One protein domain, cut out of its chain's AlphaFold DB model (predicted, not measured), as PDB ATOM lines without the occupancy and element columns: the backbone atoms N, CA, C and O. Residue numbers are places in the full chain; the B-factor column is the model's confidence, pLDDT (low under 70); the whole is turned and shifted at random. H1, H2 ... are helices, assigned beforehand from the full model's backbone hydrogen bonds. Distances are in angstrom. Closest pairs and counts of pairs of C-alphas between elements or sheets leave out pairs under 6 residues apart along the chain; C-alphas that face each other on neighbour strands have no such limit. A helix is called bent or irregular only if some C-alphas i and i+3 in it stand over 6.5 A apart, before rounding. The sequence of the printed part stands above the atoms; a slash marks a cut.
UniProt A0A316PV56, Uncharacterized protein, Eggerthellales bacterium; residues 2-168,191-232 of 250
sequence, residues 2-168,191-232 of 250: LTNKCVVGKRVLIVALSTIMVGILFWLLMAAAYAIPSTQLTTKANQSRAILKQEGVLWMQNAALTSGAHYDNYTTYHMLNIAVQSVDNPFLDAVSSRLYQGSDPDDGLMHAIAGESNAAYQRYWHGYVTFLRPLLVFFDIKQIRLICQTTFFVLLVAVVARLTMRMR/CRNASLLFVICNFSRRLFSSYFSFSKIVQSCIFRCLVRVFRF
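AT A GLANCE: This is residues 2 to 168 and 191 to 232 of the 250 residues of an uncharacterized protein of Eggerthellales bacterium (UniProt A0A316PV56). A head of short helices, H2 to H6, sits at one end, and two long helices, H1 and H7, reach out from the same side of it as two arms that spread apart toward their far ends at residues 2 and 168. H8 and H9 lie between the arms, H9 packed on H1 and H8 near H7, while residues 2 to 10 of H1 stick out. The printed part has 209 residues with nine named helices, H1 to H9 in order, and no named strand; the class is all helix. It is only just loose, close to compact, with a radius of gyration of the C-alphas of 20.2 A and spans of 64 by 46 by 31 A.

HOW THE PARTS SIT: Start with H1, residues 2 to 34: its residues 27 to 34 touch H4, residues 90 to 96, about perpendicular at 77 degrees, with C-alphas 34 and 90 closest at 5.0 A. Its residues 29 to 34 touch H6, residues 129 to 138, closest at C-alphas 33 and 130, 5.1 A. Next, H2, residues 38 to 55, has a kink of 32 degrees near residue 45 and is only just irregular, with C-alphas 40 and 43 6.6 A apart. H2 and H3, residues 73 to 84, form a helical hairpin, closest at C-alphas 38 and 84, 5.5 A. H3 touches H5, residues 105 to 113, at a shallow tilt of 12 degrees, the same way, closest at C-alphas 81 and 109, 4.7 A. Residues 45 to 51 of H2 touch residues 141 to 142 of H7, residues 141 to 168, closest at C-alphas 48 and 141, 5.2 A. H1 and H7 are apart. H8, residues 194 to 211, touches H9, residues 216 to 230, at a steep tilt of 48 degrees, opposite ways, closest at C-alphas 205 and 219, 6.8 A. Residues 217 to 222 of H9 touch residues 15 to 22 of H1, closest at C-alphas 218 and 15, 5.0 A. Every O i to N i+4 pair is within hydrogen-bond range in H3, H5, H7 and H8, against 28 of 29 in H1, 12 of 14 in H2, 2 of 3 in H4, 4 of 6 in H6 and 10 of 11 in H9.

IN THESE COORDINATES: Find C-alpha 2 at (33.557, 6.513, 34.778); from there H1 runs 48.7 A. H7 runs 40.5 A to C-alpha 168 at (-5.124, -13.677, 49.372). H8 spans 26.2 A, H2 24.5 A, and H9 21.0 A to C-alpha 230 at (5.069, -22.810, 23.198).

THE WHOLE: C-alphas 2 and 54 are the farthest apart, 69.0 A. Residues 169 to 190 are not printed, and C-alphas 168 and 191 are 30.3 A apart across this cut. The links H2 to H3 and H5 to H6 are long. Mean pLDDT of the printed part is 73.0; residues 58 to 70 and 191 to 232 are among those under 70.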
ATOM      1  N   LEU A   2      32.812   7.669  35.324       50.12
ATOM      2  CA  LEU A   2      33.557   6.513  34.778       50.12
ATOM      3  C   LEU A   2      33.138   5.138  35.345       50.12
ATOM      4  O   LEU A   2      33.059   4.160  34.605       50.12
ATOM      5  N   THR A   3      32.779   5.063  36.628       52.09
ATOM      6  CA  THR A   3      32.367   3.822  37.314       52.09
ATOM      7  C   THR A   3      31.069   3.214  36.766       52.09
ATOM      8  O   THR A   3      30.970   1.998  36.615       52.09
ATOM      9  N   ASN A   4      30.098   4.042  36.365       53.62
ATOM     10  CA  ASN A   4      28.821   3.564  35.819       53.62
ATOM     11  C   ASN A   4      28.958   2.933  34.422       53.62
ATOM     12  O   ASN A   4      28.255   1.967  34.124       53.62
ATOM     13  N   LYS A   5      29.889   3.410  33.578       53.19
ATOM     14  CA  LYS A   5      30.140   2.823  32.246       53.19
ATOM     15  C   LYS A   5      30.705   1.399  32.349       53.19
ATOM     16  O   LYS A   5      30.273   0.516  31.611       53.19
ATOM     17  N   CYS A   6      31.596   1.153  33.313       56.00
ATOM     18  CA  CYS A   6      32.202  -0.162  33.549       56.00
ATOM     19  C   CYS A   6      31.174  -1.204  34.050       56.00
ATOM     20  O   CYS A   6      31.140  -2.342  33.578       56.00
ATOM     21  N   VAL A   7      30.252  -0.799  34.935       61.12
ATOM     22  CA  VAL A   7      29.166  -1.665  35.440       61.12
ATOM     23  C   VAL A   7      28.149  -2.011  34.347       61.12
ATOM     24  O   VAL A   7      27.690  -3.155  34.273       61.12
ATOM     25  N   VAL A   8      27.804  -1.054  33.479       59.38
ATOM     26  CA  VAL A   8      26.911  -1.295  32.334       59.38
ATOM     27  C   VAL A   8      27.564  -2.254  31.334       59.38
ATOM     28  O   VAL A   8      26.914  -3.217  30.931       59.38
ATOM     29  N   GLY A   9      28.856  -2.084  31.028       68.19
ATOM     30  CA  GLY A   9      29.613  -3.005  30.169       68.19
ATOM     31  C   GLY A   9      29.628  -4.444  30.697       68.19
ATOM     32  O   GLY A   9      29.297  -5.374  29.965       68.19
ATOM     33  N   LYS A  10      29.888  -4.635  31.999       71.06
ATOM     34  CA  LYS A  10      29.851  -5.962  32.641       71.06
ATOM     35  C   LYS A  10      28.462  -6.609  32.570       71.06
ATOM     36  O   LYS A  10      28.350  -7.802  32.307       71.06
ATOM     37  N   ARG A  11      27.386  -5.837  32.771       67.38
ATOM     38  CA  ARG A  11      26.004  -6.346  32.679       67.38
ATOM     39  C   ARG A  11      25.620  -6.730  31.250       67.38
ATOM     40  O   ARG A  11      24.967  -7.755  31.076       67.38
ATOM     41  N   VAL A  12      26.024  -5.945  30.253       71.88
ATOM     42  CA  VAL A  12      25.802  -6.254  28.831       71.88
ATOM     43  C   VAL A  12      26.568  -7.512  28.427       71.88
ATOM     44  O   VAL A  12      25.989  -8.389  27.792       71.88
ATOM     45  N   LEU A  13      27.815  -7.659  28.875       72.62
ATOM     46  CA  LEU A  13      28.617  -8.855  28.621       72.62
ATOM     47  C   LEU A  13      27.975 -10.113  29.220       72.62
ATOM     48  O   LEU A  13      27.825 -11.115  28.528       72.62
ATOM     49  N   ILE A  14      27.520 -10.050  30.475       75.00
ATOM     50  CA  ILE A  14      26.804 -11.166  31.114       75.00
ATOM     51  C   ILE A  14      25.552 -11.534  30.311       75.00
ATOM     52  O   ILE A  14      25.261 -12.717  30.137       75.00
ATOM     53  N   VAL A  15      24.814 -10.544  29.798       73.38
ATOM     54  CA  VAL A  15      23.626 -10.785  28.967       73.38
ATOM     55  C   VAL A  15      23.971 -11.443  27.639       73.38
ATOM     56  O   VAL A  15      23.291 -12.384  27.230       73.38
ATOM     57  N   ALA A  16      25.026 -10.981  26.978       72.44
ATOM     58  CA  ALA A  16      25.481 -11.558  25.725       72.44
ATOM     59  C   ALA A  16      25.918 -13.018  25.923       72.44
ATOM     60  O   ALA A  16      25.395 -13.909  25.257       72.44
ATOM     61  N   LEU A  17      26.784 -13.276  26.908       78.56
ATOM     62  CA  LEU A  17      27.302 -14.615  27.205       78.56
ATOM     63  C   LEU A  17      26.195 -15.597  27.591       78.56
ATOM     64  O   LEU A  17      26.152 -16.711  27.084       78.56
ATOM     65  N   SER A  18      25.259 -15.180  28.442       74.56
ATOM     66  CA  SER A  18      24.120 -16.025  28.824       74.56
ATOM     67  C   SER A  18      23.175 -16.320  27.657       74.56
ATOM     68  O   SER A  18      22.642 -17.424  27.572       74.56
ATOM     69  N   THR A  19      22.993 -15.379  26.728       75.50
ATOM     70  CA  THR A  19      22.186 -15.609  25.519       75.50
ATOM     71  C   THR A  19      22.869 -16.608  24.584       75.50
ATOM     72  O   THR A  19      22.212 -17.525  24.096       75.50
ATOM     73  N   ILE A  20      24.185 -16.481  24.392       81.00
ATOM     74  CA  ILE A  20      24.990 -17.429  23.608       81.00
ATOM     75  C   ILE A  20      24.936 -18.821  24.241       81.00
ATOM     76  O   ILE A  20      24.640 -19.793  23.556       81.00
ATOM     77  N   MET A  21      25.136 -18.913  25.556       77.06
ATOM     78  CA  MET A  21      25.088 -20.174  26.297       77.06
ATOM     79  C   MET A  21      23.737 -20.879  26.138       77.06
ATOM     80  O   MET A  21      23.699 -22.082  25.897       77.06
ATOM     81  N   VAL A  22      22.622 -20.146  26.218       80.12
ATOM     82  CA  VAL A  22      21.293 -20.730  25.982       80.12
ATOM     83  C   VAL A  22      21.088 -21.131  24.525       80.12
ATOM     84  O   VAL A  22      20.468 -22.161  24.280       80.12
ATOM     85  N   GLY A  23      21.610 -20.367  23.564       78.50
ATOM     86  CA  GLY A  23      21.573 -20.744  22.149       78.50
ATOM     87  C   GLY A  23      22.324 -22.048  21.876       78.50
ATOM     88  O   GLY A  23      21.792 -22.935  21.213       78.50
ATOM     89  N   ILE A  24      23.518 -22.198  22.456       85.56
ATOM     90  CA  ILE A  24      24.319 -23.425  22.366       85.56
ATOM     91  C   ILE A  24      23.581 -24.585  23.035       85.56
ATOM     92  O   ILE A  24      23.429 -25.637  22.425       85.56
ATOM     93  N   LEU A  25      23.062 -24.391  24.251       84.12
ATOM     94  CA  LEU A  25      22.295 -25.421  24.955       84.12
ATOM     95  C   LEU A  25      21.064 -25.866  24.152       84.12
ATOM     96  O   LEU A  25      20.786 -27.058  24.061       84.12
ATOM     97  N   PHE A  26      20.340 -24.924  23.549       82.12
ATOM     98  CA  PHE A  26      19.194 -25.216  22.691       82.12
ATOM     99  C   PHE A  26      19.589 -26.057  21.474       82.12
ATOM    100  O   PHE A  26      18.939 -27.057  21.177       82.12
ATOM    101  N   TRP A  27      20.673 -25.681  20.795       84.81
ATOM    102  CA  TRP A  27      21.174 -26.431  19.650       84.81
ATOM    103  C   TRP A  27      21.650 -27.835  20.042       84.81
ATOM    104  O   TRP A  27      21.321 -28.795  19.351       84.81
ATOM    105  N   LEU A  28      22.329 -27.984  21.185       89.69
ATOM    106  CA  LEU A  28      22.736 -29.290  21.713       89.69
ATOM    107  C   LEU A  28      21.533 -30.177  22.059       89.69
ATOM    108  O   LEU A  28      21.549 -31.367  21.760       89.69
ATOM    109  N   LEU A  29      20.471 -29.612  22.640       87.06
ATOM    110  CA  LEU A  29      19.225 -30.338  22.911       87.06
ATOM    111  C   LEU A  29      18.525 -30.781  21.619       87.06
ATOM    112  O   LEU A  29      17.994 -31.887  21.551       87.06
ATOM    113  N   MET A  30      18.533 -29.937  20.585       85.00
ATOM    114  CA  MET A  30      18.056 -30.318  19.255       85.00
ATOM    115  C   MET A  30      18.910 -31.448  18.673       85.00
ATOM    116  O   MET A  30      18.356 -32.473  18.292       85.00
ATOM    117  N   ALA A  31      20.238 -31.323  18.680       91.00
ATOM    118  CA  ALA A  31      21.144 -32.363  18.192       91.00
ATOM    119  C   ALA A  31      20.950 -33.694  18.935       91.00
ATOM    120  O   ALA A  31      20.896 -34.744  18.303       91.00
ATOM    121  N   ALA A  32      20.744 -33.661  20.255       91.44
ATOM    122  CA  ALA A  32      20.435 -34.850  21.047       91.44
ATOM    123  C   ALA A  32      19.112 -35.515  20.630       91.44
ATOM    124  O   ALA A  32      19.026 -36.739  20.582       91.44
ATOM    125  N   ALA A  33      18.089 -34.735  20.278       89.69
ATOM    126  CA  ALA A  33      16.835 -35.284  19.763       89.69
ATOM    127  C   ALA A  33      16.990 -35.882  18.356       89.69
ATOM    128  O   ALA A  33      16.368 -36.901  18.055       89.69
ATOM    129  N   TYR A  34      17.834 -35.284  17.510       90.19
ATOM    130  CA  TYR A  34      18.192 -35.838  16.203       90.19
ATOM    131  C   TYR A  34      19.104 -37.071  16.319       90.19
ATOM    132  O   TYR A  34      19.040 -37.940  15.461       90.19
ATOM    133  N   ALA A  35      19.861 -37.239  17.407       91.38
ATOM    134  CA  ALA A  35      20.653 -38.451  17.647       91.38
ATOM    135  C   ALA A  35      19.797 -39.727  17.809       91.38
ATOM    136  O   ALA A  35      20.329 -40.833  17.734       91.38
ATOM    137  N   ILE A  36      18.480 -39.592  18.011       91.31
ATOM    138  CA  ILE A  36      17.538 -40.716  18.027       91.31
ATOM    139  C   ILE A  36      17.364 -41.254  16.594       91.31
ATOM    140  O   ILE A  36      16.899 -40.498  15.732       91.31
ATOM    141  N   PRO A  37      17.651 -42.543  16.328       89.56
ATOM    142  CA  PRO A  37      17.510 -43.129  14.996       89.56
ATOM    143  C   PRO A  37      16.082 -43.023  14.454       89.56
ATOM    144  O   PRO A  37      15.116 -43.337  15.153       89.56
ATOM    145  N   SER A  38      15.937 -42.642  13.180       86.06
ATOM    146  CA  SER A  38      14.625 -42.531  12.523       86.06
ATOM    147  C   SER A  38      13.862 -43.858  12.496       86.06
ATOM    148  O   SER A  38      12.640 -43.859  12.601       86.06
ATOM    149  N   THR A  39      14.563 -44.996  12.466       87.44
ATOM    150  CA  THR A  39      13.971 -46.347  12.498       87.44
ATOM    151  C   THR A  39      13.110 -46.612  13.734       87.44
ATOM    152  O   THR A  39      12.135 -47.356  13.653       87.44
ATOM    153  N   GLN A  40      13.419 -45.983  14.872       90.31
ATOM    154  CA  GLN A  40      12.603 -46.087  16.087       90.31
ATOM    155  C   GLN A  40      11.328 -45.238  15.997       90.31
ATOM    156  O   GLN A  40      10.331 -45.538  16.648       90.31
ATOM    157  N   LEU A  41      11.346 -44.193  15.167       92.50
ATOM    158  CA  LEU A  41      10.249 -43.243  15.004       92.50
ATOM    159  C   LEU A  41       9.244 -43.703  13.942       92.50
ATOM    160  O   LEU A  41       8.053 -43.434  14.080       92.50
ATOM    161  N   THR A  42       9.689 -44.413  12.899       91.31
ATOM    162  CA  THR A  42       8.841 -44.798  11.753       91.31
ATOM    163  C   THR A  42       7.645 -45.658  12.151       91.31
ATOM    164  O   THR A  42       6.558 -45.475  11.607       91.31
ATOM    165  N   THR A  43       7.794 -46.559  13.126       93.38
ATOM    166  CA  THR A  43       6.693 -47.426  13.585       93.38
ATOM    167  C   THR A  43       5.554 -46.601  14.190       93.38
ATOM    168  O   THR A  43       4.399 -46.727  13.778       93.38
ATOM    169  N   LYS A  44       5.882 -45.702  15.123       95.00
ATOM    170  CA  LYS A  44       4.918 -44.808  15.781       95.00
ATOM    171  C   LYS A  44       4.409 -43.706  14.862       95.00
ATOM    172  O   LYS A  44       3.243 -43.319  14.936       95.00
ATOM    173  N   ALA A  45       5.233 -43.253  13.924       93.31
ATOM    174  CA  ALA A  45       4.809 -42.340  12.874       93.31
ATOM    175  C   ALA A  45       3.794 -42.987  11.921       93.31
ATOM    176  O   ALA A  45       2.798 -42.350  11.596       93.31
ATOM    177  N   ASN A  46       3.976 -44.256  11.537       94.56
ATOM    178  CA  ASN A  46       3.012 -45.000  10.719       94.56
ATOM    179  C   ASN A  46       1.682 -45.226  11.453       94.56
ATOM    180  O   ASN A  46       0.614 -45.009  10.880       94.56
ATOM    181  N   GLN A  47       1.730 -45.600  12.734       94.62
ATOM    182  CA  GLN A  47       0.534 -45.713  13.581       94.62
ATOM    183  C   GLN A  47      -0.191 -44.362  13.697       94.62
ATOM    184  O   GLN A  47      -1.410 -44.275  13.527       94.62
ATOM    185  N   SER A  48       0.567 -43.283  13.894       93.56
ATOM    186  CA  SER A  48       0.052 -41.914  13.934       93.56
ATOM    187  C   SER A  48      -0.550 -41.468  12.600       93.56
ATOM    188  O   SER A  48      -1.610 -40.850  12.587       93.56
ATOM    189  N   ARG A  49       0.072 -41.824  11.475       93.56
ATOM    190  CA  ARG A  49      -0.433 -41.558  10.125       93.56
ATOM    191  C   ARG A  49      -1.787 -42.228   9.893       93.56
ATOM    192  O   ARG A  49      -2.718 -41.570   9.441       93.56
ATOM    193  N   ALA A  50      -1.934 -43.503  10.263       92.69
ATOM    194  CA  ALA A  50      -3.206 -44.222  10.135       92.69
ATOM    195  C   ALA A  50      -4.340 -43.538  10.920       92.69
ATOM    196  O   ALA A  50      -5.455 -43.405  10.419       92.69
ATOM    197  N   ILE A  51      -4.035 -43.039  12.121       89.31
ATOM    198  CA  ILE A  51      -4.965 -42.248  12.933       89.31
ATOM    199  C   ILE A  51      -5.349 -40.945  12.227       89.31
ATOM    200  O   ILE A  51      -6.533 -40.646  12.094       89.31
ATOM    201  N   LEU A  52      -4.367 -40.171  11.766       89.12
ATOM    202  CA  LEU A  52      -4.617 -38.884  11.116       89.12
ATOM    203  C   LEU A  52      -5.417 -39.046   9.819       89.12
ATOM    204  O   LEU A  52      -6.190 -38.163   9.453       89.12
ATOM    205  N   LYS A  53      -5.254 -40.177   9.126       88.62
ATOM    206  CA  LYS A  53      -6.024 -40.521   7.931       88.62
ATOM    207  C   LYS A  53      -7.489 -40.806   8.260       88.62
ATOM    208  O   LYS A  53      -8.361 -40.357   7.527       88.62
ATOM    209  N   GLN A  54      -7.759 -41.489   9.376       86.62
ATOM    210  CA  GLN A  54      -9.123 -41.703   9.878       86.62
ATOM    211  C   GLN A  54      -9.781 -40.400  10.349       86.62
ATOM    212  O   GLN A  54     -10.971 -40.201  10.135       86.62
ATOM    213  N   GLU A  55      -9.014 -39.514  10.987       81.88
ATOM    214  CA  GLU A  55      -9.503 -38.214  11.466       81.88
ATOM    215  C   GLU A  55      -9.706 -37.192  10.329       81.88
ATOM    216  O   GLU A  55     -10.418 -36.206  10.509       81.88
ATOM    217  N   GLY A  56      -9.098 -37.427   9.162       78.62
ATOM    218  CA  GLY A  56      -9.173 -36.559   7.991       78.62
ATOM    219  C   GLY A  56      -8.278 -35.316   8.082       78.62
ATOM    220  O   GLY A  56      -7.880 -34.862   9.157       78.62
ATOM    221  N   VAL A  57      -7.946 -34.743   6.923       72.56
ATOM    222  CA  VAL A  57      -7.190 -33.485   6.824       72.56
ATOM    223  C   VAL A  57      -8.171 -32.342   6.610       72.56
ATOM    224  O   VAL A  57      -8.717 -32.175   5.519       72.56
ATOM    225  N   LEU A  58      -8.386 -31.521   7.636       64.50
ATOM    226  CA  LEU A  58      -9.113 -30.269   7.467       64.50
ATOM    227  C   LEU A  58      -8.133 -29.169   7.049       64.50
ATOM    228  O   LEU A  58      -7.304 -28.714   7.835       64.50
ATOM    229  N   TRP A  59      -8.240 -28.720   5.804       51.50
ATOM    230  CA  TRP A  59      -7.631 -27.469   5.368       51.50
ATOM    231  C   TRP A  59      -8.426 -26.295   5.964       51.50
ATOM    232  O   TRP A  59      -9.646 -26.377   6.129       51.50
ATOM    233  N   MET A  60      -7.742 -25.194   6.305       49.19
ATOM    234  CA  MET A  60      -8.288 -24.039   7.052       49.19
ATOM    235  C   MET A  60      -9.617 -23.466   6.530       49.19
ATOM    236  O   MET A  60     -10.292 -22.730   7.245       49.19
ATOM    237  N   GLN A  61      -9.985 -23.767   5.295       45.81
ATOM    238  CA  GLN A  61     -11.080 -23.138   4.575       45.81
ATOM    239  C   GLN A  61     -12.312 -24.079   4.471       45.81
ATOM    240  O   GLN A  61     -13.402 -23.595   4.192       45.81
ATOM    241  N   ASN A  62     -12.202 -25.338   4.942       47.59
ATOM    242  CA  ASN A  62     -13.332 -26.239   5.248       47.59
ATOM    243  C   ASN A  62     -13.769 -26.246   6.727       47.59
ATOM    244  O   ASN A  62     -14.844 -26.747   7.048       47.59
ATOM    245  N   ALA A  63     -12.995 -25.642   7.635       48.56
ATOM    246  CA  ALA A  63     -13.336 -25.539   9.064       48.56
ATOM    247  C   ALA A  63     -14.621 -24.737   9.354       48.56
ATOM    248  O   ALA A  63     -15.104 -24.721  10.483       48.56
ATOM    249  N   ALA A  64     -15.166 -24.050   8.347       48.50
ATOM    250  CA  ALA A  64     -16.458 -23.379   8.423       48.50
ATOM    251  C   ALA A  64     -17.660 -24.328   8.225       48.50
ATOM    252  O   ALA A  64     -18.772 -23.944   8.573       48.50
ATOM    253  N   LEU A  65     -17.457 -25.535   7.675       48.38
ATOM    254  CA  LEU A  65     -18.534 -26.443   7.252       48.38
ATOM    255  C   LEU A  65     -18.825 -27.595   8.224       48.38
ATOM    256  O   LEU A  65     -19.849 -28.256   8.083       48.38
ATOM    257  N   THR A  66     -17.966 -27.844   9.212       49.56
ATOM    258  CA  THR A  66     -18.104 -29.001  10.108       49.56
ATOM    259  C   THR A  66     -18.336 -28.531  11.540       49.56
ATOM    260  O   THR A  66     -17.485 -27.888  12.155       49.56
ATOM    261  N   SER A  67     -19.516 -28.822  12.085       49.09
ATOM    262  CA  SER A  67     -19.923 -28.458  13.442       49.09
ATOM    263  C   SER A  67     -19.102 -29.219  14.494       49.09
ATOM    264  O   SER A  67     -19.426 -30.355  14.827       49.09
ATOM    265  N   GLY A  68     -18.036 -28.610  15.025       55.38
ATOM    266  CA  GLY A  68     -17.280 -29.144  16.166       55.38
ATOM    267  C   GLY A  68     -15.818 -28.692  16.232       55.38
ATOM    268  O   GLY A  68     -15.240 -28.256  15.238       55.38
ATOM    269  N   ALA A  69     -15.201 -28.813  17.410       57.69
ATOM    270  CA  ALA A  69     -13.764 -28.597  17.577       57.69
ATOM    271  C   ALA A  69     -12.981 -29.734  16.897       57.69
ATOM    272  O   ALA A  69     -13.125 -30.892  17.281       57.69
ATOM    273  N   HIS A  70     -12.157 -29.399  15.906       64.75
ATOM    274  CA  HIS A  70     -11.323 -30.351  15.169       64.75
ATOM    275  C   HIS A  70      -9.839 -30.099  15.433       64.75
ATOM    276  O   HIS A  70      -9.419 -28.958  15.634       64.75
ATOM    277  N   TYR A  71      -9.052 -31.173  15.424       71.06
ATOM    278  CA  TYR A  71      -7.598 -31.094  15.516       71.06
ATOM    279  C   TYR A  71      -7.000 -30.551  14.212       71.06
ATOM    280  O   TYR A  71      -7.458 -30.887  13.120       71.06
ATOM    281  N   ASP A  72      -5.945 -29.739  14.323       80.31
ATOM    282  CA  ASP A  72      -5.154 -29.314  13.166       80.31
ATOM    283  C   ASP A  72      -4.251 -30.462  12.685       80.31
ATOM    284  O   ASP A  72      -3.066 -30.582  13.027       80.31
ATOM    285  N   ASN A  73      -4.851 -31.357  11.904       84.56
ATOM    286  CA  ASN A  73      -4.163 -32.513  11.348       84.56
ATOM    287  C   ASN A  73      -3.169 -32.114  10.259       84.56
ATOM    288  O   ASN A  73      -2.119 -32.742  10.165       84.56
ATOM    289  N   TYR A  74      -3.435 -31.043   9.502       84.62
ATOM    290  CA  TYR A  74      -2.524 -30.551   8.466       84.62
ATOM    291  C   TYR A  74      -1.151 -30.210   9.055       84.62
ATOM    292  O   TYR A  74      -0.129 -30.732   8.610       84.62
ATOM    293  N   THR A  75      -1.127 -29.392  10.107       85.94
ATOM    294  CA  THR A  75       0.119 -29.055  10.808       85.94
ATOM    295  C   THR A  75       0.748 -30.294  11.436       85.94
ATOM    296  O   THR A  75       1.962 -30.476  11.356       85.94
ATOM    297  N   THR A  76      -0.067 -31.192  11.997       88.50
ATOM    298  CA  THR A  76       0.427 -32.436  12.604       88.50
ATOM    299  C   THR A  76       1.192 -33.313  11.599       88.50
ATOM    300  O   THR A  76       2.246 -33.847  11.945       88.50
ATOM    301  N   TYR A  77       0.722 -33.426  10.353       90.56
ATOM    302  CA  TYR A  77       1.433 -34.155   9.294       90.56
ATOM    303  C   TYR A  77       2.812 -33.557   9.012       90.56
ATOM    304  O   TYR A  77       3.801 -34.285   9.005       90.56
ATOM    305  N   HIS A  78       2.902 -32.233   8.850       90.44
ATOM    306  CA  HIS A  78       4.181 -31.541   8.628       90.44
ATOM    307  C   HIS A  78       5.147 -31.712   9.801       90.44
ATOM    308  O   HIS A  78       6.342 -31.929   9.606       90.44
ATOM    309  N   MET A  79       4.625 -31.666  11.028       90.94
ATOM    310  CA  MET A  79       5.411 -31.882  12.240       90.94
ATOM    311  C   MET A  79       6.019 -33.279  12.304       90.94
ATOM    312  O   MET A  79       7.199 -33.428  12.619       90.94
ATOM    313  N   LEU A  80       5.211 -34.300  12.018       92.94
ATOM    314  CA  LEU A  80       5.679 -35.682  11.989       92.94
ATOM    315  C   LEU A  80       6.658 -35.905  10.839       92.94
ATOM    316  O   LEU A  80       7.679 -36.543  11.058       92.94
ATOM    317  N   ASN A  81       6.390 -35.325   9.667       94.06
ATOM    318  CA  ASN A  81       7.243 -35.421   8.485       94.06
ATOM    319  C   ASN A  81       8.665 -34.949   8.802       94.06
ATOM    320  O   ASN A  81       9.602 -35.715   8.633       94.06
ATOM    321  N   ILE A  82       8.824 -33.757   9.382       91.12
ATOM    322  CA  ILE A  82      10.144 -33.237   9.779       91.12
ATOM    323  C   ILE A  82      10.778 -34.082  10.895       91.12
ATOM    324  O   ILE A  82      11.996 -34.267  10.927       91.12
ATOM    325  N   ALA A  83       9.977 -34.586  11.837       92.12
ATOM    326  CA  ALA A  83      10.485 -35.334  12.984       92.12
ATOM    327  C   ALA A  83      11.075 -36.701  12.608       92.12
ATOM    328  O   ALA A  83      12.032 -37.126  13.255       92.12
ATOM    329  N   VAL A  84      10.524 -37.377  11.593       93.31
ATOM    330  CA  VAL A  84      10.977 -38.714  11.170       93.31
ATOM    331  C   VAL A  84      12.164 -38.693  10.210       93.31
ATOM    332  O   VAL A  84      12.750 -39.750   9.982       93.31
ATOM    333  N   GLN A  85      12.536 -37.526   9.673       89.88
ATOM    334  CA  GLN A  85      13.620 -37.422   8.695       89.88
ATOM    335  C   GLN A  85      14.951 -37.984   9.214       89.88
ATOM    336  O   GLN A  85      15.283 -37.884  10.408       89.88
ATOM    337  N   SER A  86      15.693 -38.587   8.279       73.50
ATOM    338  CA  SER A  86      16.961 -39.273   8.515       73.50
ATOM    339  C   SER A  86      18.048 -38.319   8.997       73.50
ATOM    340  O   SER A  86      18.008 -37.110   8.759       73.50
ATOM    341  N   VAL A  87      18.990 -38.888   9.750       68.75
ATOM    342  CA  VAL A  87      19.985 -38.124  10.495       68.75
ATOM    343  C   VAL A  87      21.377 -38.619  10.145       68.75
ATOM    344  O   VAL A  87      21.976 -39.398  10.885       68.75
ATOM    345  N   ASP A  88      21.865 -38.193   8.986       80.69
ATOM    346  CA  ASP A  88      23.241 -38.450   8.556       80.69
ATOM    347  C   ASP A  88      24.228 -37.810   9.545       80.69
ATOM    348  O   ASP A  88      25.256 -38.389   9.894       80.69
ATOM    349  N   ASN A  89      23.900 -36.607  10.033       88.62
ATOM    350  CA  ASN A  89      24.687 -35.886  11.022       88.62
ATOM    351  C   ASN A  89      23.762 -35.100  11.972       88.62
ATOM    352  O   ASN A  89      23.275 -34.027  11.597       88.62
ATOM    353  N   PRO A  90      23.595 -35.542  13.238       89.44
ATOM    354  CA  PRO A  90      22.666 -34.930  14.193       89.44
ATOM    355  C   PRO A  90      22.849 -33.426  14.396       89.44
ATOM    356  O   PRO A  90      21.879 -32.712  14.643       89.44
ATOM    357  N   PHE A  91      24.078 -32.928  14.264       89.88
ATOM    358  CA  PHE A  91      24.394 -31.514  14.439       89.88
ATOM    359  C   PHE A  91      23.958 -30.654  13.251       89.88
ATOM    360  O   PHE A  91      23.478 -29.535  13.448       89.88
ATOM    361  N   LEU A  92      24.108 -31.171  12.028       87.75
ATOM    362  CA  LEU A  92      23.655 -30.496  10.809       87.75
ATOM    363  C   LEU A  92      22.139 -30.607  10.665       87.75
ATOM    364  O   LEU A  92      21.453 -29.633  10.339       87.75
ATOM    365  N   ASP A  93      21.596 -31.775  10.986       86.12
ATOM    366  CA  ASP A  93      20.177 -32.054  10.812       86.12
ATOM    367  C   ASP A  93      19.319 -31.282  11.807       86.12
ATOM    368  O   ASP A  93      18.257 -30.779  11.428       86.12
ATOM    369  N   ALA A  94      19.858 -31.027  13.004       85.25
ATOM    370  CA  ALA A  94      19.291 -30.107  13.983       85.25
ATOM    371  C   ALA A  94      19.039 -28.692  13.442       85.25
ATOM    372  O   ALA A  94      18.241 -27.970  14.038       85.25
ATOM    373  N   VAL A  95      19.692 -28.275  12.350       84.62
ATOM    374  CA  VAL A  95      19.525 -26.949  11.724       84.62
ATOM    375  C   VAL A  95      18.712 -27.025  10.428       84.62
ATOM    376  O   VAL A  95      17.995 -26.086  10.087       84.62
ATOM    377  N   SER A  96      18.779 -28.149   9.717       80.38
ATOM    378  CA  SER A  96      18.265 -28.275   8.349       80.38
ATOM    379  C   SER A  96      16.733 -28.273   8.218       80.38
ATOM    380  O   SER A  96      16.225 -27.801   7.206       80.38
ATOM    381  N   SER A  97      15.984 -28.746   9.228       82.75
ATOM    382  CA  SER A  97      14.508 -28.870   9.186       82.75
ATOM    383  C   SER A  97      13.986 -29.476   7.869       82.75
ATOM    384  O   SER A  97      13.078 -28.922   7.238       82.75
ATOM    385  N   ARG A  98      14.607 -30.577   7.424       88.88
ATOM    386  CA  ARG A  98      14.234 -31.301   6.196       88.88
ATOM    387  C   ARG A  98      12.793 -31.801   6.271       88.88
ATOM    388  O   ARG A  98      12.304 -32.125   7.351       88.88
ATOM    389  N   LEU A  99      12.143 -31.888   5.119       90.94
ATOM    390  CA  LEU A  99      10.874 -32.583   4.938       90.94
ATOM    391  C   LEU A  99      10.762 -33.140   3.518       90.94
ATOM    392  O   LEU A  99      11.525 -32.778   2.616       90.94
ATOM    393  N   TYR A 100       9.728 -33.942   3.313       92.44
ATOM    394  CA  TYR A 100       9.231 -34.253   1.983       92.44
ATOM    395  C   TYR A 100       7.948 -33.475   1.697       92.44
ATOM    396  O   TYR A 100       6.927 -33.661   2.360       92.44
ATOM    397  N   GLN A 101       7.990 -32.586   0.714       90.12
ATOM    398  CA  GLN A 101       6.836 -31.863   0.213       90.12
ATOM    399  C   GLN A 101       6.174 -32.681  -0.903       90.12
ATOM    400  O   GLN A 101       6.649 -32.675  -2.037       90.12
ATOM    401  N   GLY A 102       5.107 -33.398  -0.546       85.25
ATOM    402  CA  GLY A 102       4.234 -34.122  -1.476       85.25
ATOM    403  C   GLY A 102       3.029 -33.288  -1.921       85.25
ATOM    404  O   GLY A 102       2.874 -32.133  -1.506       85.25
ATOM    405  N   SER A 103       2.161 -33.878  -2.748       84.88
ATOM    406  CA  SER A 103       0.898 -33.244  -3.170       84.88
ATOM    407  C   SER A 103      -0.077 -33.084  -2.003       84.88
ATOM    408  O   SER A 103      -0.744 -32.060  -1.890       84.88
ATOM    409  N   ASP A 104      -0.094 -34.078  -1.113       87.94
ATOM    410  CA  ASP A 104      -0.918 -34.123   0.087       87.94
ATOM    411  C   ASP A 104      -0.059 -34.308   1.350       87.94
ATOM    412  O   ASP A 104       1.033 -34.880   1.294       87.94
ATOM    413  N   PRO A 105      -0.536 -33.883   2.536       87.00
ATOM    414  CA  PRO A 105       0.217 -34.054   3.781       87.00
ATOM    415  C   PRO A 105       0.467 -35.522   4.171       87.00
ATOM    416  O   PRO A 105       1.502 -35.820   4.767       87.00
ATOM    417  N   ASP A 106      -0.458 -36.432   3.833       90.75
ATOM    418  CA  ASP A 106      -0.286 -37.880   4.054       90.75
ATOM    419  C   ASP A 106       0.830 -38.454   3.179       90.75
ATOM    420  O   ASP A 106       1.671 -39.206   3.669       90.75
ATOM    421  N   ASP A 107       0.850 -38.054   1.907       92.25
ATOM    422  CA  ASP A 107       1.871 -38.433   0.933       92.25
ATOM    423  C   ASP A 107       3.256 -37.942   1.375       92.25
ATOM    424  O   ASP A 107       4.204 -38.720   1.484       92.25
ATOM    425  N   GLY A 108       3.342 -36.677   1.801       92.19
ATOM    426  CA  GLY A 108       4.573 -36.128   2.363       92.19
ATOM    427  C   GLY A 108       5.088 -36.920   3.568       92.19
ATOM    428  O   GLY A 108       6.276 -37.230   3.647       92.19
ATOM    429  N   LEU A 109       4.208 -37.287   4.506       93.56
ATOM    430  CA  LEU A 109       4.607 -38.099   5.659       93.56
ATOM    431  C   LEU A 109       5.009 -39.525   5.250       93.56
ATOM    432  O   LEU A 109       5.940 -40.077   5.831       93.56
ATOM    433  N   MET A 110       4.344 -40.124   4.263       94.31
ATOM    434  CA  MET A 110       4.693 -41.448   3.745       94.31
ATOM    435  C   MET A 110       6.123 -41.490   3.203       94.31
ATOM    436  O   MET A 110       6.901 -42.352   3.612       94.31
ATOM    437  N   HIS A 111       6.474 -40.547   2.328       93.31
ATOM    438  CA  HIS A 111       7.810 -40.457   1.743       93.31
ATOM    439  C   HIS A 111       8.873 -40.121   2.798       93.31
ATOM    440  O   HIS A 111       9.952 -40.713   2.809       93.31
ATOM    441  N   ALA A 112       8.545 -39.271   3.774       92.25
ATOM    442  CA  ALA A 112       9.435 -38.993   4.899       92.25
ATOM    443  C   ALA A 112       9.720 -40.236   5.760       92.25
ATOM    444  O   ALA A 112      10.849 -40.442   6.199       92.25
ATOM    445  N   ILE A 113       8.717 -41.094   5.977       92.69
ATOM    446  CA  ILE A 113       8.884 -42.375   6.682       92.69
ATOM    447  C   ILE A 113       9.761 -43.345   5.876       92.69
ATOM    448  O   ILE A 113      10.511 -44.115   6.476       92.69
ATOM    449  N   ALA A 114       9.704 -43.290   4.543       91.31
ATOM    450  CA  ALA A 114      10.600 -44.037   3.660       91.31
ATOM    451  C   ALA A 114      12.045 -43.492   3.654       91.31
ATOM    452  O   ALA A 114      12.934 -44.124   3.091       91.31
ATOM    453  N   GLY A 115      12.297 -42.356   4.316       89.12
ATOM    454  CA  GLY A 115      13.608 -41.712   4.390       89.12
ATOM    455  C   GLY A 115      13.889 -40.739   3.246       89.12
ATOM    456  O   GLY A 115      15.031 -40.320   3.070       89.12
ATOM    457  N   GLU A 116      12.872 -40.369   2.468       90.31
ATOM    458  CA  GLU A 116      13.010 -39.405   1.383       90.31
ATOM    459  C   GLU A 116      12.807 -37.970   1.888       90.31
ATOM    460  O   GLU A 116      11.938 -37.677   2.714       90.31
ATOM    461  N   SER A 117      13.580 -37.035   1.338       89.31
ATOM    462  CA  SER A 117      13.393 -35.598   1.544       89.31
ATOM    463  C   SER A 117      13.673 -34.842   0.248       89.31
ATOM    464  O   SER A 117      14.552 -35.223  -0.520       89.31
ATOM    465  N   ASN A 118      12.906 -33.783  -0.009       90.81
ATOM    466  CA  ASN A 118      13.042 -32.961  -1.219       90.81
ATOM    467  C   ASN A 118      13.068 -31.451  -0.920       90.81
ATOM    468  O   ASN A 118      13.349 -30.650  -1.809       90.81
ATOM    469  N   ALA A 119      12.785 -31.057   0.324       88.06
ATOM    470  CA  ALA A 119      12.683 -29.668   0.733       88.06
ATOM    471  C   ALA A 119      13.162 -29.473   2.178       88.06
ATOM    472  O   ALA A 119      13.357 -30.413   2.951       88.06
ATOM    473  N   ALA A 120      13.332 -28.211   2.555       86.06
ATOM    474  CA  ALA A 120      13.625 -27.795   3.917       86.06
ATOM    475  C   ALA A 120      12.656 -26.684   4.318       86.06
ATOM    476  O   ALA A 120      12.428 -25.749   3.550       86.06
ATOM    477  N   TYR A 121      12.101 -26.763   5.528       82.44
ATOM    478  CA  TYR A 121      11.153 -25.770   6.022       82.44
ATOM    479  C   TYR A 121      11.628 -25.168   7.333       82.44
ATOM    480  O   TYR A 121      11.226 -25.560   8.431       82.44
ATOM    481  N   GLN A 122      12.468 -24.139   7.207       77.12
ATOM    482  CA  GLN A 122      13.120 -23.500   8.354       77.12
ATOM    483  C   GLN A 122      12.124 -22.834   9.313       77.12
ATOM    484  O   GLN A 122      12.453 -22.580  10.470       77.12
ATOM    485  N   ARG A 123      10.880 -22.580   8.879       76.88
ATOM    486  CA  ARG A 123       9.826 -22.038   9.752       76.88
ATOM    487  C   ARG A 123       9.570 -22.926  10.974       76.88
ATOM    488  O   ARG A 123       9.170 -22.402  12.010       76.88
ATOM    489  N   TYR A 124       9.818 -24.229  10.862       74.38
ATOM    490  CA  TYR A 124       9.585 -25.216  11.918       74.38
ATOM    491  C   TYR A 124      10.817 -25.428  12.820       74.38
ATOM    492  O   TYR A 124      10.805 -26.244  13.738       74.38
ATOM    493  N   TRP A 125      11.859 -24.608  12.665       77.25
ATOM    494  CA  TRP A 125      13.070 -24.635  13.488       77.25
ATOM    495  C   TRP A 125      12.906 -23.976  14.880       77.25
ATOM    496  O   TRP A 125      13.822 -23.380  15.435       77.25
ATOM    497  N   HIS A 126      11.723 -24.035  15.488       76.19
ATOM    498  CA  HIS A 126      11.467 -23.438  16.810       76.19
ATOM    499  C   HIS A 126      11.502 -24.480  17.943       76.19
ATOM    500  O   HIS A 126      10.852 -24.292  18.964       76.19
ATOM    501  N   GLY A 127      12.204 -25.606  17.783       80.19
ATOM    502  CA  GLY A 127      12.572 -26.464  18.920       80.19
ATOM    503  C   GLY A 127      11.562 -27.509  19.387       80.19
ATOM    504  O   GLY A 127      11.812 -28.206  20.364       80.19
ATOM    505  N   TYR A 128      10.417 -27.652  18.721       84.38
ATOM    506  CA  TYR A 128       9.436 -28.672  19.112       84.38
ATOM    507  C   TYR A 128       9.966 -30.100  18.943       84.38
ATOM    508  O   TYR A 128       9.579 -30.994  19.692       84.38
ATOM    509  N   VAL A 129      10.872 -30.299  17.981       86.25
ATOM    510  CA  VAL A 129      11.490 -31.590  17.669       86.25
ATOM    511  C   VAL A 129      12.232 -32.158  18.881       86.25
ATOM    512  O   VAL A 129      12.198 -33.369  19.088       86.25
ATOM    513  N   THR A 130      12.795 -31.291  19.737       87.88
ATOM    514  CA  THR A 130      13.432 -31.674  21.007       87.88
ATOM    515  C   THR A 130      12.510 -32.490  21.908       87.88
ATOM    516  O   THR A 130      12.973 -33.386  22.602       87.88
ATOM    517  N   PHE A 131      11.209 -32.199  21.897       87.94
ATOM    518  CA  PHE A 131      10.220 -32.933  22.685       87.94
ATOM    519  C   PHE A 131       9.527 -34.011  21.859       87.94
ATOM    520  O   PHE A 131       9.288 -35.110  22.354       87.94
ATOM    521  N   LEU A 132       9.213 -33.707  20.598       89.50
ATOM    522  CA  LEU A 132       8.424 -34.595  19.758       89.50
ATOM    523  C   LEU A 132       9.163 -35.896  19.434       89.50
ATOM    524  O   LEU A 132       8.553 -36.949  19.566       89.50
ATOM    525  N   ARG A 133      10.450 -35.854  19.056       91.19
ATOM    526  CA  ARG A 133      11.197 -37.078  18.705       91.19
ATOM    527  C   ARG A 133      11.291 -38.055  19.881       91.19
ATOM    528  O   ARG A 133      10.876 -39.193  19.690       91.19
ATOM    529  N   PRO A 134      11.728 -37.651  21.093       92.62
ATOM    530  CA  PRO A 134      11.741 -38.560  22.239       92.62
ATOM    531  C   PRO A 134      10.360 -39.118  22.591       92.62
ATOM    532  O   PRO A 134      10.239 -40.296  22.907       92.62
ATOM    533  N   LEU A 135       9.306 -38.298  22.515       91.56
ATOM    534  CA  LEU A 135       7.944 -38.762  22.785       91.56
ATOM    535  C   LEU A 135       7.465 -39.771  21.738       91.56
ATOM    536  O   LEU A 135       6.838 -40.762  22.099       91.56
ATOM    537  N   LEU A 136       7.793 -39.545  20.468       93.56
ATOM    538  CA  LEU A 136       7.394 -40.396  19.351       93.56
ATOM    539  C   LEU A 136       8.101 -41.761  19.362       93.56
ATOM    540  O   LEU A 136       7.639 -42.672  18.693       93.56
ATOM    541  N   VAL A 137       9.169 -41.951  20.148       93.94
ATOM    542  CA  VAL A 137       9.746 -43.290  20.387       93.94
ATOM    543  C   VAL A 137       8.761 -44.190  21.144       93.94
ATOM    544  O   VAL A 137       8.680 -45.387  20.882       93.94
ATOM    545  N   PHE A 138       7.996 -43.623  22.079       93.38
ATOM    546  CA  PHE A 138       7.141 -44.393  22.989       93.38
ATOM    547  C   PHE A 138       5.652 -44.275  22.661       93.38
ATOM    548  O   PHE A 138       4.894 -45.221  22.878       93.38
ATOM    549  N   PHE A 139       5.228 -43.125  22.143       92.62
ATOM    550  CA  PHE A 139       3.828 -42.733  22.081       92.62
ATOM    551  C   PHE A 139       3.361 -42.421  20.661       92.62
ATOM    552  O   PHE A 139       4.093 -41.865  19.846       92.62
ATOM    553  N   ASP A 140       2.090 -42.720  20.401       91.69
ATOM    554  CA  ASP A 140       1.394 -42.319  19.177       91.69
ATOM    555  C   ASP A 140       0.813 -40.907  19.300       91.69
ATOM    556  O   ASP A 140       0.639 -40.372  20.398       91.69
ATOM    557  N   ILE A 141       0.411 -40.309  18.178       88.75
ATOM    558  CA  ILE A 141      -0.086 -38.929  18.146       88.75
ATOM    559  C   ILE A 141      -1.259 -38.661  19.103       88.75
ATOM    560  O   ILE A 141      -1.321 -37.591  19.708       88.75
ATOM    561  N   LYS A 142      -2.159 -39.632  19.313       85.38
ATOM    562  CA  LYS A 142      -3.263 -39.507  20.286       85.38
ATOM    563  C   LYS A 142      -2.746 -39.361  21.716       85.38
ATOM    564  O   LYS A 142      -3.217 -38.506  22.461       85.38
ATOM    565  N   GLN A 143      -1.765 -40.177  22.089       88.31
ATOM    566  CA  GLN A 143      -1.161 -40.155  23.420       88.31
ATOM    567  C   GLN A 143      -0.340 -38.879  23.618       88.31
ATOM    568  O   GLN A 143      -0.464 -38.231  24.654       88.31
ATOM    569  N   ILE A 144       0.414 -38.453  22.600       86.88
ATOM    570  CA  ILE A 144       1.158 -37.188  22.624       86.88
ATOM    571  C   ILE A 144       0.199 -36.008  22.836       86.88
ATOM    572  O   ILE A 144       0.433 -35.176  23.711       86.88
ATOM    573  N   ARG A 145      -0.928 -35.966  22.111       85.56
ATOM    574  CA  ARG A 145      -1.973 -34.944  22.302       85.56
ATOM    575  C   ARG A 145      -2.512 -34.937  23.732       85.56
ATOM    576  O   ARG A 145      -2.618 -33.863  24.323       85.56
ATOM    577  N   LEU A 146      -2.797 -36.108  24.303       84.38
ATOM    578  CA  LEU A 146      -3.287 -36.230  25.678       84.38
ATOM    579  C   LEU A 146      -2.262 -35.723  26.704       84.38
ATOM    580  O   LEU A 146      -2.626 -34.989  27.626       84.38
ATOM    581  N   ILE A 147      -0.981 -36.058  26.529       82.69
ATOM    582  CA  ILE A 147       0.112 -35.569  27.381       82.69
ATOM    583  C   ILE A 147       0.197 -34.040  27.303       82.69
ATOM    584  O   ILE A 147       0.256 -33.373  28.339       82.69
ATOM    585  N   CYS A 148       0.146 -33.465  26.098       82.69
ATOM    586  CA  CYS A 148       0.181 -32.015  25.903       82.69
ATOM    587  C   CYS A 148      -1.022 -31.314  26.553       82.69
ATOM    588  O   CYS A 148      -0.842 -30.315  27.250       82.69
ATOM    589  N   GLN A 149      -2.234 -31.847  26.375       81.62
ATOM    590  CA  GLN A 149      -3.455 -31.303  26.979       81.62
ATOM    591  C   GLN A 149      -3.405 -31.373  28.508       81.62
ATOM    592  O   GLN A 149      -3.650 -30.373  29.181       81.62
ATOM    593  N   THR A 150      -3.020 -32.523  29.061       78.00
ATOM    594  CA  THR A 150      -2.903 -32.718  30.513       78.00
ATOM    595  C   THR A 150      -1.869 -31.763  31.104       78.00
ATOM    596  O   THR A 150      -2.151 -31.061  32.073       78.00
ATOM    597  N   THR A 151      -0.698 -31.659  30.471       79.81
ATOM    598  CA  THR A 151       0.362 -30.724  30.879       79.81
ATOM    599  C   THR A 151      -0.139 -29.281  30.857       79.81
ATOM    600  O   THR A 151       0.109 -28.525  31.797       79.81
ATOM    601  N   PHE A 152      -0.889 -28.896  29.821       79.94
ATOM    602  CA  PHE A 152      -1.479 -27.566  29.722       79.94
ATOM    603  C   PHE A 152      -2.448 -27.276  30.872       79.94
ATOM    604  O   PHE A 152      -2.331 -26.230  31.512       79.94
ATOM    605  N   PHE A 153      -3.361 -28.198  31.185       77.12
ATOM    606  CA  PHE A 153      -4.308 -28.014  32.286       77.12
ATOM    607  C   PHE A 153      -3.620 -27.964  33.652       77.12
ATOM    608  O   PHE A 153      -3.957 -27.105  34.465       77.12
ATOM    609  N   VAL A 154      -2.610 -28.802  33.893       80.69
ATOM    610  CA  VAL A 154      -1.819 -28.767  35.136       80.69
ATOM    611  C   VAL A 154      -1.118 -27.416  35.297       80.69
ATOM    612  O   VAL A 154      -1.192 -26.802  36.363       80.69
ATOM    613  N   LEU A 155      -0.484 -26.909  34.236       76.50
ATOM    614  CA  LEU A 155       0.158 -25.594  34.255       76.50
ATOM    615  C   LEU A 155      -0.857 -24.466  34.460       76.50
ATOM    616  O   LEU A 155      -0.587 -23.533  35.218       76.50
ATOM    617  N   LEU A 156      -2.032 -24.555  33.833       78.50
ATOM    618  CA  LEU A 156      -3.106 -23.580  33.999       78.50
ATOM    619  C   LEU A 156      -3.589 -23.532  35.454       78.50
ATOM    620  O   LEU A 156      -3.662 -22.450  36.037       78.50
ATOM    621  N   VAL A 157      -3.849 -24.690  36.065       80.62
ATOM    622  CA  VAL A 157      -4.248 -24.790  37.476       80.62
ATOM    623  C   VAL A 157      -3.149 -24.246  38.388       80.62
ATOM    624  O   VAL A 157      -3.442 -23.458  39.284       80.62
ATOM    625  N   ALA A 158      -1.881 -24.581  38.136       79.31
ATOM    626  CA  ALA A 158      -0.756 -24.068  38.915       79.31
ATOM    627  C   ALA A 158      -0.648 -22.534  38.843       79.31
ATOM    628  O   ALA A 158      -0.421 -21.871  39.858       79.31
ATOM    629  N   VAL A 159      -0.849 -21.951  37.659       79.12
ATOM    630  CA  VAL A 159      -0.878 -20.497  37.458       79.12
ATOM    631  C   VAL A 159      -2.036 -19.866  38.228       79.12
ATOM    632  O   VAL A 159      -1.815 -18.907  38.969       79.12
ATOM    633  N   VAL A 160      -3.251 -20.405  38.092       79.19
ATOM    634  CA  VAL A 160      -4.443 -19.895  38.786       79.19
ATOM    635  C   VAL A 160      -4.262 -19.985  40.301       79.19
ATOM    636  O   VAL A 160      -4.459 -18.984  40.985       79.19
ATOM    637  N   ALA A 161      -3.787 -21.118  40.823       77.00
ATOM    638  CA  ALA A 161      -3.504 -21.307  42.246       77.00
ATOM    639  C   ALA A 161      -2.466 -20.301  42.771       77.00
ATOM    640  O   ALA A 161      -2.596 -19.749  43.862       77.00
ATOM    641  N   ARG A 162      -1.424 -20.002  41.990       73.94
ATOM    642  CA  ARG A 162      -0.410 -19.013  42.388       73.94
ATOM    643  C   ARG A 162      -0.952 -17.587  42.345       73.94
ATOM    644  O   ARG A 162      -0.562 -16.780  43.189       73.94
ATOM    645  N   LEU A 163      -1.841 -17.270  41.404       74.69
ATOM    646  CA  LEU A 163      -2.518 -15.975  41.343       74.69
ATOM    647  C   LEU A 163      -3.484 -15.793  42.521       74.69
ATOM    648  O   LEU A 163      -3.433 -14.752  43.174       74.69
ATOM    649  N   THR A 164      -4.293 -16.800  42.858       73.81
ATOM    650  CA  THR A 164      -5.232 -16.732  43.993       73.81
ATOM    651  C   THR A 164      -4.505 -16.633  45.333       73.81
ATOM    652  O   THR A 164      -4.855 -15.788  46.155       73.81
ATOM    653  N   MET A 165      -3.421 -17.392  45.531       72.88
ATOM    654  CA  MET A 165      -2.578 -17.278  46.731       72.88
ATOM    655  C   MET A 165      -1.940 -15.887  46.870       72.88
ATOM    656  O   MET A 165      -1.761 -15.395  47.980       72.88
ATOM    657  N   ARG A 166      -1.624 -15.215  45.755       66.62
ATOM    658  CA  ARG A 166      -1.108 -13.835  45.766       66.62
ATOM    659  C   ARG A 166      -2.189 -12.801  46.076       66.62
ATOM    660  O   ARG A 166      -1.896 -11.868  46.816       66.62
ATOM    661  N   MET A 167      -3.407 -12.975  45.557       59.38
ATOM    662  CA  MET A 167      -4.542 -12.103  45.890       59.38
ATOM    663  C   MET A 167      -4.925 -12.222  47.373       59.38
ATOM    664  O   MET A 167      -5.241 -11.221  48.006       59.38
ATOM    665  N   ARG A 168      -4.816 -13.424  47.956       60.53
ATOM    666  CA  ARG A 168      -5.124 -13.677  49.372       60.53
ATOM    667  C   ARG A 168      -4.106 -13.072  50.353       60.53
ATOM    668  O   ARG A 168      -4.473 -12.782  51.481       60.53
ATOM    669  N   CYS A 191      -5.680 -13.012  17.828       33.91
ATOM    670  CA  CYS A 191      -6.145 -12.373  19.074       33.91
ATOM    671  C   CYS A 191      -6.820 -13.274  20.136       33.91
ATOM    672  O   CYS A 191      -7.320 -12.739  21.119       33.91
ATOM    673  N   ARG A 192      -6.828 -14.611  20.013       39.53
ATOM    674  CA  ARG A 192      -7.395 -15.495  21.064       39.53
ATOM    675  C   ARG A 192      -6.371 -16.057  22.057       39.53
ATOM    676  O   ARG A 192      -6.718 -16.269  23.210       39.53
ATOM    677  N   ASN A 193      -5.103 -16.183  21.657       38.09
ATOM    678  CA  ASN A 193      -4.030 -16.725  22.509       38.09
ATOM    679  C   ASN A 193      -3.126 -15.642  23.125       38.09
ATOM    680  O   ASN A 193      -2.217 -15.956  23.894       38.09
ATOM    681  N   ALA A 194      -3.365 -14.363  22.811       36.34
ATOM    682  CA  ALA A 194      -2.524 -13.254  23.263       36.34
ATOM    683  C   ALA A 194      -2.539 -13.086  24.794       36.34
ATOM    684  O   ALA A 194      -1.487 -12.877  25.390       36.34
ATOM    685  N   SER A 195      -3.694 -13.254  25.441       37.91
ATOM    686  CA  SER A 195      -3.861 -13.163  26.900       37.91
ATOM    687  C   SER A 195      -3.271 -14.366  27.655       37.91
ATOM    688  O   SER A 195      -2.697 -14.199  28.728       37.91
ATOM    689  N   LEU A 196      -3.325 -15.569  27.078       39.81
ATOM    690  CA  LEU A 196      -2.748 -16.794  27.653       39.81
ATOM    691  C   LEU A 196      -1.222 -16.830  27.550       39.81
ATOM    692  O   LEU A 196      -0.543 -17.098  28.543       39.81
ATOM    693  N   LEU A 197      -0.678 -16.467  26.382       41.34
ATOM    694  CA  LEU A 197       0.758 -16.244  26.212       41.34
ATOM    695  C   LEU A 197       1.239 -15.219  27.233       41.34
ATOM    696  O   LEU A 197       2.248 -15.436  27.886       41.34
ATOM    697  N   PHE A 198       0.478 -14.154  27.447       41.28
ATOM    698  CA  PHE A 198       0.818 -13.094  28.378       41.28
ATOM    699  C   PHE A 198       0.897 -13.548  29.859       41.28
ATOM    700  O   PHE A 198       1.825 -13.159  30.582       41.28
ATOM    701  N   VAL A 199      -0.025 -14.401  30.316       45.56
ATOM    702  CA  VAL A 199      -0.035 -14.945  31.689       45.56
ATOM    703  C   VAL A 199       1.089 -15.964  31.897       45.56
ATOM    704  O   VAL A 199       1.837 -15.862  32.873       45.56
ATOM    705  N   ILE A 200       1.279 -16.879  30.943       45.16
ATOM    706  CA  ILE A 200       2.396 -17.837  30.937       45.16
ATOM    707  C   ILE A 200       3.724 -17.067  30.893       45.16
ATOM    708  O   ILE A 200       4.677 -17.411  31.593       45.16
ATOM    709  N   CYS A 201       3.758 -15.941  30.173       40.81
ATOM    710  CA  CYS A 201       4.923 -15.077  30.083       40.81
ATOM    711  C   CYS A 201       5.340 -14.413  31.382       40.81
ATOM    712  O   CYS A 201       6.524 -14.392  31.734       40.81
ATOM    713  N   ASN A 202       4.375 -13.894  32.128       43.97
ATOM    714  CA  ASN A 202       4.664 -13.258  33.404       43.97
ATOM    715  C   ASN A 202       4.930 -14.264  34.526       43.97
ATOM    716  O   ASN A 202       5.699 -13.954  35.440       43.97
ATOM    717  N   PHE A 203       4.354 -15.466  34.447       45.50
ATOM    718  CA  PHE A 203       4.589 -16.542  35.406       45.50
ATOM    719  C   PHE A 203       6.010 -17.109  35.294       45.50
ATOM    720  O   PHE A 203       6.750 -17.139  36.279       45.50
ATOM    721  N   SER A 204       6.440 -17.435  34.079       42.44
ATOM    722  CA  SER A 204       7.769 -17.985  33.806       42.44
ATOM    723  C   SER A 204       8.892 -16.979  34.067       42.44
ATOM    724  O   SER A 204       9.921 -17.341  34.634       42.44
ATOM    725  N   ARG A 205       8.680 -15.685  33.777       44.44
ATOM    726  CA  ARG A 205       9.631 -14.617  34.136       44.44
ATOM    727  C   ARG A 205       9.816 -14.477  35.656       44.44
ATOM    728  O   ARG A 205      10.915 -14.173  36.113       44.44
ATOM    729  N   ARG A 206       8.762 -14.713  36.447       46.62
ATOM    730  CA  ARG A 206       8.802 -14.649  37.922       46.62
ATOM    731  C   ARG A 206       9.371 -15.918  38.564       46.62
ATOM    732  O   ARG A 206      10.084 -15.801  39.559       46.62
ATOM    733  N   LEU A 207       9.122 -17.099  37.992       42.19
ATOM    734  CA  LEU A 207       9.766 -18.348  38.418       42.19
ATOM    735  C   LEU A 207      11.273 -18.325  38.133       42.19
ATOM    736  O   LEU A 207      12.068 -18.598  39.026       42.19
ATOM    737  N   PHE A 208      11.679 -17.891  36.938       37.03
ATOM    738  CA  PHE A 208      13.091 -17.810  36.547       37.03
ATOM    739  C   PHE A 208      13.868 -16.755  37.360       37.03
ATOM    740  O   PHE A 208      15.020 -16.975  37.725       37.03
ATOM    741  N   SER A 209      13.208 -15.653  37.746       41.62
ATOM    742  CA  SER A 209      13.740 -14.660  38.694       41.62
ATOM    743  C   SER A 209      13.885 -15.174  40.131       41.62
ATOM    744  O   SER A 209      14.608 -14.547  40.898       41.62
ATOM    745  N   SER A 210      13.191 -16.254  40.507       41.56
ATOM    746  CA  SER A 210      13.255 -16.827  41.861       41.56
ATOM    747  C   SER A 210      14.346 -17.897  42.002       41.56
ATOM    748  O   SER A 210      14.788 -18.143  43.116       41.56
ATOM    749  N   TYR A 211      14.790 -18.510  40.895       37.88
ATOM    750  CA  TYR A 211      15.787 -19.594  40.896       37.88
ATOM    751  C   TYR A 211      17.183 -19.177  40.406       37.88
ATOM    752  O   TYR A 211      18.165 -19.796  40.800       37.88
ATOM    753  N   PHE A 212      17.303 -18.137  39.572       36.47
ATOM    754  CA  PHE A 212      18.588 -17.713  39.006       36.47
ATOM    755  C   PHE A 212      18.793 -16.197  39.126       36.47
ATOM    756  O   PHE A 212      18.029 -15.405  38.574       36.47
ATOM    757  N   SER A 213      19.877 -15.783  39.787       39.47
ATOM    758  CA  SER A 213      20.255 -14.374  39.992       39.47
ATOM    759  C   SER A 213      20.910 -13.737  38.748       39.47
ATOM    760  O   SER A 213      21.984 -13.139  38.826       39.47
ATOM    761  N   PHE A 214      20.287 -13.864  37.574       43.53
ATOM    762  CA  PHE A 214      20.714 -13.167  36.354       43.53
ATOM    763  C   PHE A 214      20.026 -11.798  36.205       43.53
ATOM    764  O   PHE A 214      18.926 -11.564  36.703       43.53
ATOM    765  N   SER A 215      20.664 -10.880  35.471       47.66
ATOM    766  CA  SER A 215      20.090  -9.574  35.107       47.66
ATOM    767  C   SER A 215      18.724  -9.735  34.415       47.66
ATOM    768  O   SER A 215      18.581 -10.540  33.495       47.66
ATOM    769  N   LYS A 216      17.724  -8.927  34.813       45.03
ATOM    770  CA  LYS A 216      16.319  -8.961  34.329       45.03
ATOM    771  C   LYS A 216      16.168  -8.951  32.792       45.03
ATOM    772  O   LYS A 216      15.146  -9.386  32.257       45.03
ATOM    773  N   ILE A 217      17.183  -8.458  32.078       41.91
ATOM    774  CA  ILE A 217      17.245  -8.395  30.608       41.91
ATOM    775  C   ILE A 217      17.556  -9.772  29.998       41.91
ATOM    776  O   ILE A 217      16.880 -10.178  29.057       41.91
ATOM    777  N   VAL A 218      18.490 -10.526  30.587       43.69
ATOM    778  CA  VAL A 218      18.869 -11.898  30.179       43.69
ATOM    779  C   VAL A 218      17.688 -12.840  30.246       43.69
ATOM    780  O   VAL A 218      17.363 -13.548  29.294       43.69
ATOM    781  N   GLN A 219      17.008 -12.778  31.387       44.34
ATOM    782  CA  GLN A 219      15.839 -13.588  31.671       44.34
ATOM    783  C   GLN A 219      14.748 -13.310  30.640       44.34
ATOM    784  O   GLN A 219      14.083 -14.233  30.204       44.34
ATOM    785  N   SER A 220      14.618 -12.066  30.167       42.34
ATOM    786  CA  SER A 220      13.638 -11.687  29.145       42.34
ATOM    787  C   SER A 220      13.995 -12.167  27.728       42.34
ATOM    788  O   SER A 220      13.100 -12.281  26.893       42.34
ATOM    789  N   CYS A 221      15.265 -12.442  27.414       42.12
ATOM    790  CA  CYS A 221      15.692 -12.921  26.089       42.12
ATOM    791  C   CYS A 221      15.556 -14.442  25.951       42.12
ATOM    792  O   CYS A 221      14.907 -14.913  25.018       42.12
ATOM    793  N   ILE A 222      16.058 -15.195  26.934       45.09
ATOM    794  CA  ILE A 222      15.898 -16.659  27.040       45.09
ATOM    795  C   ILE A 222      14.409 -17.027  27.035       45.09
ATOM    796  O   ILE A 222      13.953 -17.931  26.338       45.09
ATOM    797  N   PHE A 223      13.628 -16.237  27.764       43.47
ATOM    798  CA  PHE A 223      12.200 -16.424  27.906       43.47
ATOM    799  C   PHE A 223      11.410 -16.133  26.614       43.47
ATOM    800  O   PHE A 223      10.515 -16.893  26.251       43.47
ATOM    801  N   ARG A 224      11.789 -15.099  25.846       45.84
ATOM    802  CA  ARG A 224      11.224 -14.840  24.506       45.84
ATOM    803  C   ARG A 224      11.490 -15.980  23.516       45.84
ATOM    804  O   ARG A 224      10.709 -16.145  22.581       45.84
ATOM    805  N   CYS A 225      12.545 -16.763  23.733       42.12
ATOM    806  CA  CYS A 225      12.849 -17.950  22.941       42.12
ATOM    807  C   CYS A 225      11.880 -19.104  23.269       42.12
ATOM    808  O   CYS A 225      11.207 -19.611  22.377       42.12
ATOM    809  N   LEU A 226      11.687 -19.424  24.555       43.78
ATOM    810  CA  LEU A 226      10.792 -20.503  25.017       43.78
ATOM    811  C   LEU A 226       9.305 -20.270  24.693       43.78
ATOM    812  O   LEU A 226       8.572 -21.203  24.379       43.78
ATOM    813  N   VAL A 227       8.847 -19.017  24.709       43.59
ATOM    814  CA  VAL A 227       7.461 -18.656  24.352       43.59
ATOM    815  C   VAL A 227       7.163 -18.889  22.875       43.59
ATOM    816  O   VAL A 227       6.038 -19.239  22.519       43.59
ATOM    817  N   ARG A 228       8.166 -18.719  22.005       43.72
ATOM    818  CA  ARG A 228       8.031 -19.025  20.576       43.72
ATOM    819  C   ARG A 228       7.888 -20.526  20.338       43.72
ATOM    820  O   ARG A 228       7.102 -20.900  19.475       43.72
ATOM    821  N   VAL A 229       8.541 -21.353  21.157       43.09
ATOM    822  CA  VAL A 229       8.364 -22.816  21.169       43.09
ATOM    823  C   VAL A 229       6.963 -23.211  21.661       43.09
ATOM    824  O   VAL A 229       6.359 -24.131  21.128       43.09
ATOM    825  N   PHE A 230       6.393 -22.491  22.635       37.91
ATOM    826  CA  PHE A 230       5.069 -22.810  23.198       37.91
ATOM    827  C   PHE A 230       3.880 -22.339  22.347       37.91
ATOM    828  O   PHE A 230       2.835 -22.987  22.344       37.91
ATOM    829  N   ARG A 231       4.031 -21.247  21.581       39.06
ATOM    830  CA  ARG A 231       3.022 -20.766  20.611       39.06
ATOM    831  C   ARG A 231       2.679 -21.814  19.541       39.06
ATOM    832  O   ARG A 231       1.649 -21.698  18.892       39.06
ATOM    833  N   PHE A 232       3.534 -22.815  19.382       38.88
ATOM    834  CA  PHE A 232       3.467 -23.833  18.352       38.88
ATOM    835  C   PHE A 232       2.633 -25.075  18.717       38.88
ATOM    836  O   PHE A 232       2.065 -25.703  17.836       38.88
TER     837      PHE A 232